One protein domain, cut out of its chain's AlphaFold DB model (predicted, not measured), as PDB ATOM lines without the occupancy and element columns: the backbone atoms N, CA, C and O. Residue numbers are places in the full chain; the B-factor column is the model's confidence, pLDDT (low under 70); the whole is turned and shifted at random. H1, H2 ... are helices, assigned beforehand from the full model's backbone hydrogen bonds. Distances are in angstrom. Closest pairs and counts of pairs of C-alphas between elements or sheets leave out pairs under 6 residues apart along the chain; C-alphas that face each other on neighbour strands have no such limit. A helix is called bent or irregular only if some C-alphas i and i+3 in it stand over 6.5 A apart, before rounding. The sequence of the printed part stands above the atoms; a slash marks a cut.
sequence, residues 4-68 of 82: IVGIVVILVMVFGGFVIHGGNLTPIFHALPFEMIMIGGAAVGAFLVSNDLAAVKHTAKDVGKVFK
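Overview. This is residues 4 to 68 of the 82 residues of an uncharacterized protein of uncultured bacterium (UniProt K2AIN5). Three helices make a flat, open triangle with an empty middle: long H2 is the base, and H1 and H3 slant from its two ends towards each other. The printed part has 65 residues, with three named helices in the order H1, H2, H3 and no named strand: all helix. It is only just loose, close to extended, with a radius of gyration of the C-alphas of 16.1 A and spans of 47 by 27 by 14 A.

Along the chain. Find C-alpha 4 at (12.422, -20.894, 45.562); from there H1, residues 4 to 20, runs 23.6 A. H2, residues 26 to 50, runs 35.2 A, with a kink of 45 degrees near residue 33; it is only just irregular, with C-alphas 30 and 33 6.9 A apart. H3, residues 53 to 68, runs 23.3 A to C-alpha 68 at (20.454, -20.583, 51.740).

Arrangement. H1 and H2 are apart. H2 and H3 are close but not clearly touching, closest at the C-alphas of Leu 48 and Val 56, 6.9 A; they run opposite ways at a steep tilt of 45 degrees. H1 and H3 are close but not clearly touching, closest at the C-alphas of Ile 4 and Phe 67, 7.4 A, and about perpendicular at 81 degrees. Every O i to N i+4 pair is within hydrogen-bond range in H1, 19 of 21 in H2 and 10 of 12 in H3.

Size, cuts and confidence. The C-alphas farthest apart, of Gly 22 and Ala 54, are 47.0 A apart. The printed part has no cut, both links are tight, and no printed residue has a pLDDT under 70.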
ATOM      1  N   ILE A   4      12.248 -21.525  46.882       83.62
ATOM      2  CA  ILE A   4      12.422 -20.894  45.562       83.62
ATOM      3  C   ILE A   4      11.425 -21.466  44.544       83.62
ATOM      4  O   ILE A   4      10.820 -20.714  43.789       83.62
ATOM      5  N   VAL A   5      11.206 -22.784  44.557       88.94
ATOM      6  CA  VAL A   5      10.247 -23.443  43.655       88.94
ATOM      7  C   VAL A   5       8.826 -22.950  43.931       88.94
ATOM      8  O   VAL A   5       8.108 -22.618  42.993       88.94
ATOM      9  N   GLY A   6       8.438 -22.821  45.202       89.81
ATOM     10  CA  GLY A   6       7.135 -22.277  45.587       89.81
ATOM     11  C   GLY A   6       6.925 -20.841  45.099       89.81
ATOM     12  O   GLY A   6       5.883 -20.545  44.522       89.81
ATOM     13  N   ILE A   7       7.929 -19.971  45.254       90.94
ATOM     14  CA  ILE A   7       7.868 -18.583  44.765       90.94
ATOM     15  C   ILE A   7       7.680 -18.549  43.242       90.94
ATOM     16  O   ILE A   7       6.834 -17.810  42.746       90.94
ATOM     17  N   VAL A   8       8.419 -19.378  42.500       92.56
ATOM     18  CA  VAL A   8       8.291 -19.457  41.037       92.56
ATOM     19  C   VAL A   8       6.890 -19.905  40.625       92.56
ATOM     20  O   VAL A   8       6.292 -19.288  39.748       92.56
ATOM     21  N   VAL A   9       6.334 -20.930  41.278       95.12
ATOM     22  CA  VAL A   9       4.974 -21.411  40.987       95.12
ATOM     23  C   VAL A   9       3.937 -20.310  41.218       95.12
ATOM     24  O   VAL A   9       3.066 -20.119  40.373       95.12
ATOM     25  N   ILE A  10       4.052 -19.548  42.309       95.12
ATOM     26  CA  ILE A  10       3.143 -18.429  42.600       95.12
ATOM     27  C   ILE A  10       3.206 -17.379  41.488       95.12
ATOM     28  O   ILE A  10       2.166 -16.992  40.958       95.12
ATOM     29  N   LEU A  11       4.408 -16.945  41.096       92.94
ATOM     30  CA  LEU A  11       4.573 -15.933  40.048       92.94
ATOM     31  C   LEU A  11       3.995 -16.408  38.710       92.94
ATOM     32  O   LEU A  11       3.285 -15.653  38.049       92.94
ATOM     33  N   VAL A  12       4.241 -17.666  38.334       93.94
ATOM     34  CA  VAL A  12       3.701 -18.247  37.095       93.94
ATOM     35  C   VAL A  12       2.179 -18.320  37.132       93.94
ATOM     36  O   VAL A  12       1.542 -17.985  36.141       93.94
ATOM     37  N   MET A  13       1.574 -18.714  38.252       94.94
ATOM     38  CA  MET A  13       0.115 -18.815  38.341       94.94
ATOM     39  C   MET A  13      -0.561 -17.440  38.331       94.94
ATOM     40  O   MET A  13      -1.553 -17.258  37.629       94.94
ATOM     41  N   VAL A  14      -0.005 -16.456  39.044       93.19
ATOM     42  CA  VAL A  14      -0.565 -15.097  39.109       93.19
ATOM     43  C   VAL A  14      -0.413 -14.370  37.771       93.19
ATOM     44  O   VAL A  14      -1.405 -13.934  37.188       93.19
ATOM     45  N   PHE A  15       0.813 -14.262  37.249       91.19
ATOM     46  CA  PHE A  15       1.055 -13.540  35.997       91.19
ATOM     47  C   PHE A  15       0.601 -14.335  34.773       91.19
ATOM     48  O   PHE A  15       0.053 -13.757  33.839       91.19
ATOM     49  N   GLY A  16       0.773 -15.658  34.781       89.62
ATOM     50  CA  GLY A  16       0.302 -16.526  33.704       89.62
ATOM     51  C   GLY A  16      -1.219 -16.512  33.586       89.62
ATOM     52  O   GLY A  16      -1.730 -16.329  32.485       89.62
ATOM     53  N   GLY A  17      -1.951 -16.602  34.702       91.75
ATOM     54  CA  GLY A  17      -3.410 -16.474  34.704       91.75
ATOM     55  C   GLY A  17      -3.888 -15.112  34.187       91.75
ATOM     56  O   GLY A  17      -4.808 -15.050  33.373       91.75
ATOM     57  N   PHE A  18      -3.219 -14.026  34.587       90.25
ATOM     58  CA  PHE A  18      -3.530 -12.672  34.119       90.25
ATOM     59  C   PHE A  18      -3.331 -12.504  32.604       90.25
ATOM     60  O   PHE A  18      -4.183 -11.926  31.929       90.25
ATOM     61  N   VAL A  19      -2.246 -13.056  32.050       90.94
ATOM     62  CA  VAL A  19      -1.987 -13.035  30.600       90.94
ATOM     63  C   VAL A  19      -2.986 -13.906  29.838       90.94
ATOM     64  O   VAL A  19      -3.492 -13.476  28.805       90.94
ATOM     65  N   ILE A  20      -3.316 -15.100  30.348       92.00
ATOM     66  CA  ILE A  20      -4.314 -15.996  29.732       92.00
ATOM     67  C   ILE A  20      -5.699 -15.332  29.687       92.00
ATOM     68  O   ILE A  20      -6.427 -15.500  28.714       92.00
ATOM     69  N   HIS A  21      -6.042 -14.520  30.692       89.06
ATOM     70  CA  HIS A  21      -7.265 -13.710  30.719       89.06
ATOM     71  C   HIS A  21      -7.238 -12.523  29.720       89.06
ATOM     72  O   HIS A  21      -8.191 -11.753  29.628       89.06
ATOM     73  N   GLY A  22      -6.155 -12.339  28.958       84.19
ATOM     74  CA  GLY A  22      -5.993 -11.227  28.017       84.19
ATOM     75  C   GLY A  22      -5.494  -9.929  28.662       84.19
ATOM     76  O   GLY A  22      -5.577  -8.866  28.048       84.19
ATOM     77  N   GLY A  23      -4.981  -9.989  29.894       86.69
ATOM     78  CA  GLY A  23      -4.370  -8.852  30.575       86.69
ATOM     79  C   GLY A  23      -3.034  -8.444  29.942       86.69
ATOM     80  O   GLY A  23      -2.205  -9.284  29.593       86.69
ATOM     81  N   ASN A  24      -2.803  -7.136  29.816       87.81
ATOM     82  CA  ASN A  24      -1.541  -6.591  29.318       87.81
ATOM     83  C   ASN A  24      -0.568  -6.362  30.487       87.81
ATOM     84  O   ASN A  24      -0.902  -5.645  31.428       87.81
ATOM     85  N   LEU A  25       0.631  -6.950  30.433       87.62
ATOM     86  CA  LEU A  25       1.651  -6.796  31.481       87.62
ATOM     87  C   LEU A  25       2.397  -5.452  31.425       87.62
ATOM     88  O   LEU A  25       3.034  -5.072  32.404       87.62
ATOM     89  N   THR A  26       2.331  -4.714  30.315       88.19
ATOM     90  CA  THR A  26       3.064  -3.451  30.127       88.19
ATOM     91  C   THR A  26       2.745  -2.394  31.194       88.19
ATOM     92  O   THR A  26       3.692  -1.840  31.752       88.19
ATOM     93  N   PRO A  27       1.474  -2.121  31.553       88.69
ATOM     94  CA  PRO A  27       1.153  -1.193  32.638       88.69
ATOM     95  C   PRO A  27       1.706  -1.650  33.989       88.69
ATOM     96  O   PRO A  27       2.201  -0.827  34.752       88.69
ATOM     97  N   ILE A  28       1.682  -2.962  34.256       86.62
ATOM     98  CA  ILE A  28       2.206  -3.537  35.499       86.62
ATOM     99  C   ILE A  28       3.709  -3.289  35.581       86.62
ATOM    100  O   ILE A  28       4.175  -2.737  36.568       86.62
ATOM    101  N   PHE A  29       4.470  -3.618  34.535       87.75
ATOM    102  CA  PHE A  29       5.916  -3.385  34.530       87.75
ATOM    103  C   PHE A  29       6.291  -1.903  34.596       87.75
ATOM    104  O   PHE A  29       7.322  -1.570  35.176       87.75
ATOM    105  N   HIS A  30       5.462  -1.014  34.044       89.75
ATOM    106  CA  HIS A  30       5.683   0.427  34.134       89.75
ATOM    107  C   HIS A  30       5.423   0.968  35.549       89.75
ATOM    108  O   HIS A  30       6.160   1.831  36.020       89.75
ATOM    109  N   ALA A  31       4.402   0.452  36.239       90.19
ATOM    110  CA  ALA A  31       4.053   0.846  37.604       90.19
ATOM    111  C   ALA A  31       4.960   0.204  38.669       90.19
ATOM    112  O   ALA A  31       5.260   0.835  39.682       90.19
ATOM    113  N   LEU A  32       5.453  -1.011  38.418       90.38
ATOM    114  CA  LEU A  32       6.256  -1.815  39.341       90.38
ATOM    115  C   LEU A  32       7.419  -1.061  40.013       90.38
ATOM    116  O   LEU A  32       7.539  -1.177  41.231       90.38
ATOM    117  N   PRO A  33       8.274  -0.280  39.317       90.25
ATOM    118  CA  PRO A  33       9.351   0.451  39.990       90.25
ATOM    119  C   PRO A  33       8.828   1.502  40.976       90.25
ATOM    120  O   PRO A  33       9.379   1.648  42.066       90.25
ATOM    121  N   PHE A  34       7.748   2.204  40.633       93.38
ATOM    122  CA  PHE A  34       7.153   3.217  41.503       93.38
ATOM    123  C   PHE A  34       6.454   2.575  42.702       93.38
ATOM    124  O   PHE A  34       6.635   3.015  43.837       93.38
ATOM    125  N   GLU A  35       5.709   1.495  42.471       91.25
ATOM    126  CA  GLU A  35       5.039   0.740  43.528       91.25
ATOM    127  C   GLU A  35       6.032   0.060  44.471       91.25
ATOM    128  O   GLU A  35       5.828   0.080  45.682       91.25
ATOM    129  N   MET A  36       7.150  -0.464  43.968       91.00
ATOM    130  CA  MET A  36       8.211  -1.020  44.812       91.00
ATOM    131  C   MET A  36       8.828   0.037  45.731       91.00
ATOM    132  O   MET A  36       9.133  -0.262  46.883       91.00
ATOM    133  N   ILE A  37       8.980   1.279  45.266       94.62
ATOM    134  CA  ILE A  37       9.472   2.375  46.109       94.62
ATOM    135  C   ILE A  37       8.414   2.777  47.139       94.62
ATOM    136  O   ILE A  37       8.735   2.905  48.316       94.62
ATOM    137  N   MET A  38       7.157   2.950  46.725       94.62
ATOM    138  CA  MET A  38       6.085   3.387  47.623       94.62
ATOM    139  C   MET A  38       5.726   2.309  48.649       94.62
ATOM    140  O   MET A  38       5.820   2.539  49.851       94.62
ATOM    141  N   ILE A  39       5.350   1.117  48.187       95.19
ATOM    142  CA  ILE A  39       4.898   0.007  49.034       95.19
ATOM    143  C   ILE A  39       6.091  -0.655  49.720       95.19
ATOM    144  O   ILE A  39       6.061  -0.875  50.929       95.19
ATOM    145  N   GLY A  40       7.161  -0.946  48.976       93.88
ATOM    146  CA  GLY A  40       8.366  -1.547  49.550       93.88
ATOM    147  C   GLY A  40       9.075  -0.601  50.517       93.88
ATOM    148  O   GLY A  40       9.448  -1.017  51.611       93.88
ATOM    149  N   GLY A  41       9.187   0.687  50.176       93.12
ATOM    150  CA  GLY A  41       9.719   1.707  51.080       93.12
ATOM    151  C   GLY A  41       8.865   1.884  52.336       93.12
ATOM    152  O   GLY A  41       9.417   1.943  53.432       93.12
ATOM    153  N   ALA A  42       7.532   1.880  52.211       96.31
ATOM    154  CA  ALA A  42       6.633   1.914  53.364       96.31
ATOM    155  C   ALA A  42       6.779   0.669  54.250       96.31
ATOM    156  O   ALA A  42       6.859   0.800  55.468       96.31
ATOM    157  N   ALA A  43       6.871  -0.527  53.663       95.69
ATOM    158  CA  ALA A  43       7.064  -1.770  54.408       95.69
ATOM    159  C   ALA A  43       8.400  -1.781  55.166       95.69
ATOM    160  O   ALA A  43       8.434  -2.111  56.353       95.69
ATOM    161  N   VAL A  44       9.495  -1.370  54.513       95.19
ATOM    162  CA  VAL A  44      10.814  -1.258  55.154       95.19
ATOM    163  C   VAL A  44      10.801  -0.178  56.235       95.19
ATOM    164  O   VAL A  44      11.272  -0.423  57.341       95.19
ATOM    165  N   GLY A  45      10.223   0.992  55.962       94.75
ATOM    166  CA  GLY A  45      10.099   2.077  56.935       94.75
ATOM    167  C   GLY A  45       9.293   1.667  58.167       94.75
ATOM    168  O   GLY A  45       9.754   1.850  59.290       94.75
ATOM    169  N   ALA A  46       8.134   1.035  57.971       96.56
ATOM    170  CA  ALA A  46       7.304   0.520  59.057       96.56
ATOM    171  C   ALA A  46       8.038  -0.551  59.873       96.56
ATOM    172  O   ALA A  46       7.977  -0.541  61.103       96.56
ATOM    173  N   PHE A  47       8.780  -1.444  59.212       96.12
ATOM    174  CA  PHE A  47       9.607  -2.446  59.881       96.12
ATOM    175  C   PHE A  47      10.696  -1.801  60.750       96.12
ATOM    176  O   PHE A  47      10.866  -2.189  61.902       96.12
ATOM    177  N   LEU A  48      11.388  -0.779  60.243       95.75
ATOM    178  CA  LEU A  48      12.424  -0.071  60.999       95.75
ATOM    179  C   LEU A  48      11.857   0.726  62.181       95.75
ATOM    180  O   LEU A  48      12.480   0.756  63.234       95.75
ATOM    181  N   VAL A  49      10.684   1.347  62.034       96.38
ATOM    182  CA  VAL A  49      10.029   2.100  63.123       96.38
ATOM    183  C   VAL A  49       9.500   1.172  64.223       96.38
ATOM    184  O   VAL A  49       9.479   1.551  65.390       96.38
ATOM    185  N   SER A  50       9.071  -0.041  63.866       95.56
ATOM    186  CA  SER A  50       8.460  -0.998  64.802       95.56
ATOM    187  C   SER A  50       9.455  -1.898  65.540       95.56
ATOM    188  O   SER A  50       9.034  -2.651  66.416       95.56
ATOM    189  N   ASN A  51      10.750  -1.841  65.215       95.50
ATOM    190  CA  ASN A  51      11.762  -2.752  65.754       95.50
ATOM    191  C   ASN A  51      12.993  -2.007  66.275       95.50
ATOM    192  O   ASN A  51      13.358  -0.939  65.789       95.50
ATOM    193  N   ASP A  52      13.684  -2.610  67.238       95.12
ATOM    194  CA  ASP A  52      14.984  -2.137  67.694       95.12
ATOM    195  C   ASP A  52      16.115  -2.602  66.754       95.12
ATOM    196  O   ASP A  52      15.973  -3.522  65.940       95.12
ATOM    197  N   LEU A  53      17.289  -1.977  66.880       93.25
ATOM    198  CA  LEU A  53      18.432  -2.268  66.010       93.25
ATOM    199  C   LEU A  53      18.898  -3.733  66.077       93.25
ATOM    200  O   LEU A  53      19.418  -4.246  65.079       93.25
ATOM    201  N   ALA A  54      18.730  -4.420  67.214       94.44
ATOM    202  CA  ALA A  54      19.114  -5.823  67.324       94.44
ATOM    203  C   ALA A  54      18.159  -6.721  66.521       94.44
ATOM    204  O   ALA A  54      18.635  -7.553  65.739       94.44
ATOM    205  N   ALA A  55      16.843  -6.510  66.633       94.19
ATOM    206  CA  ALA A  55      15.840  -7.246  65.864       94.19
ATOM    207  C   ALA A  55      15.977  -7.018  64.350       94.19
ATOM    208  O   ALA A  55      15.928  -7.981  63.577       94.19
ATOM    209  N   VAL A  56      16.240  -5.779  63.917       95.31
ATOM    210  CA  VAL A  56      16.480  -5.454  62.498       95.31
ATOM    211  C   VAL A  56      17.671  -6.244  61.954       95.31
ATOM    212  O   VAL A  56      17.570  -6.917  60.924       95.31
ATOM    213  N   LYS A  57      18.803  -6.224  62.666       92.19
ATOM    214  CA  LYS A  57      20.023  -6.932  62.251       92.19
ATOM    215  C   LYS A  57      19.836  -8.449  62.244       92.19
ATOM    216  O   LYS A  57      20.338  -9.127  61.345       92.19
ATOM    217  N   HIS A  58      19.129  -8.984  63.238       92.81
ATOM    218  CA  HIS A  58      18.832 -10.410  63.327       92.81
ATOM    219  C   HIS A  58      17.960 -10.867  62.153       92.81
ATOM    220  O   HIS A  58      18.322 -11.802  61.438       92.81
ATOM    221  N   THR A  59      16.874 -10.140  61.887       93.25
ATOM    222  CA  THR A  59      15.958 -10.408  60.772       93.25
ATOM    223  C   THR A  59      16.687 -10.379  59.432       93.25
ATOM    224  O   THR A  59      16.564 -11.316  58.650       93.25
ATOM    225  N   ALA A  60      17.523  -9.366  59.183       90.19
ATOM    226  CA  ALA A  60      18.305  -9.283  57.948       90.19
ATOM    227  C   ALA A  60      19.223 -10.506  57.741       90.19
ATOM    228  O   ALA A  60      19.333 -11.030  56.630       90.19
ATOM    229  N   LYS A  61      19.853 -11.005  58.814       87.88
ATOM    230  CA  LYS A  61      20.686 -12.218  58.769       87.88
ATOM    231  C   LYS A  61      19.854 -13.462  58.457       87.88
ATOM    232  O   LYS A  61      20.297 -14.321  57.693       87.88
ATOM    233  N   ASP A  62      18.666 -13.562  59.040       87.94
ATOM    234  CA  ASP A  62      17.791 -14.719  58.884       87.94
ATOM    235  C   ASP A  62      17.093 -14.764  57.528       87.94
ATOM    236  O   ASP A  62      16.991 -15.846  56.952       87.94
ATOM    237  N   VAL A  63      16.732 -13.617  56.945       88.62
ATOM    238  CA  VAL A  63      16.233 -13.540  55.561       88.62
ATOM    239  C   VAL A  63      17.220 -14.213  54.602       88.62
ATOM    240  O   VAL A  63      16.826 -15.046  53.789       88.62
ATOM    241  N   GLY A  64      18.524 -13.959  54.751       82.31
ATOM    242  CA  GLY A  64      19.554 -14.642  53.962       82.31
ATOM    243  C   GLY A  64      19.619 -16.158  54.208       82.31
ATOM    244  O   GLY A  64      19.855 -16.933  53.277       82.31
ATOM    245  N   LYS A  65      19.373 -16.613  55.444       82.44
ATOM    246  CA  LYS A  65      19.336 -18.048  55.773       82.44
ATOM    247  C   LYS A  65      18.139 -18.758  55.149       82.44
ATOM    248  O   LYS A  65      18.292 -19.918  54.776       82.44
ATOM    249  N   VAL A  66      16.989 -18.096  55.004       81.94
ATOM    250  CA  VAL A  66      15.785 -18.689  54.388       81.94
ATOM    251  C   VAL A  66      16.075 -19.162  52.962       81.94
ATOM    252  O   VAL A  66      15.701 -20.275  52.594       81.94
ATOM    253  N   PHE A  67      16.813 -18.369  52.182       77.25
ATOM    254  CA  PHE A  67      17.188 -18.740  50.814       77.25
ATOM    255  C   PHE A  67      18.347 -19.742  50.752       77.25
ATOM    256  O   PHE A  67      18.396 -20.568  49.842       77.25
ATOM    257  N   LYS A  68      19.276 -19.698  51.715       72.56
ATOM    258  CA  LYS A  68      20.454 -20.583  51.740       72.56
ATOM    259  C   LYS A  68      20.155 -21.971  52.327       72.56
ATOM    260  O   LYS A  68      20.806 -22.943  51.949       72.56
TER     261      LYS A  68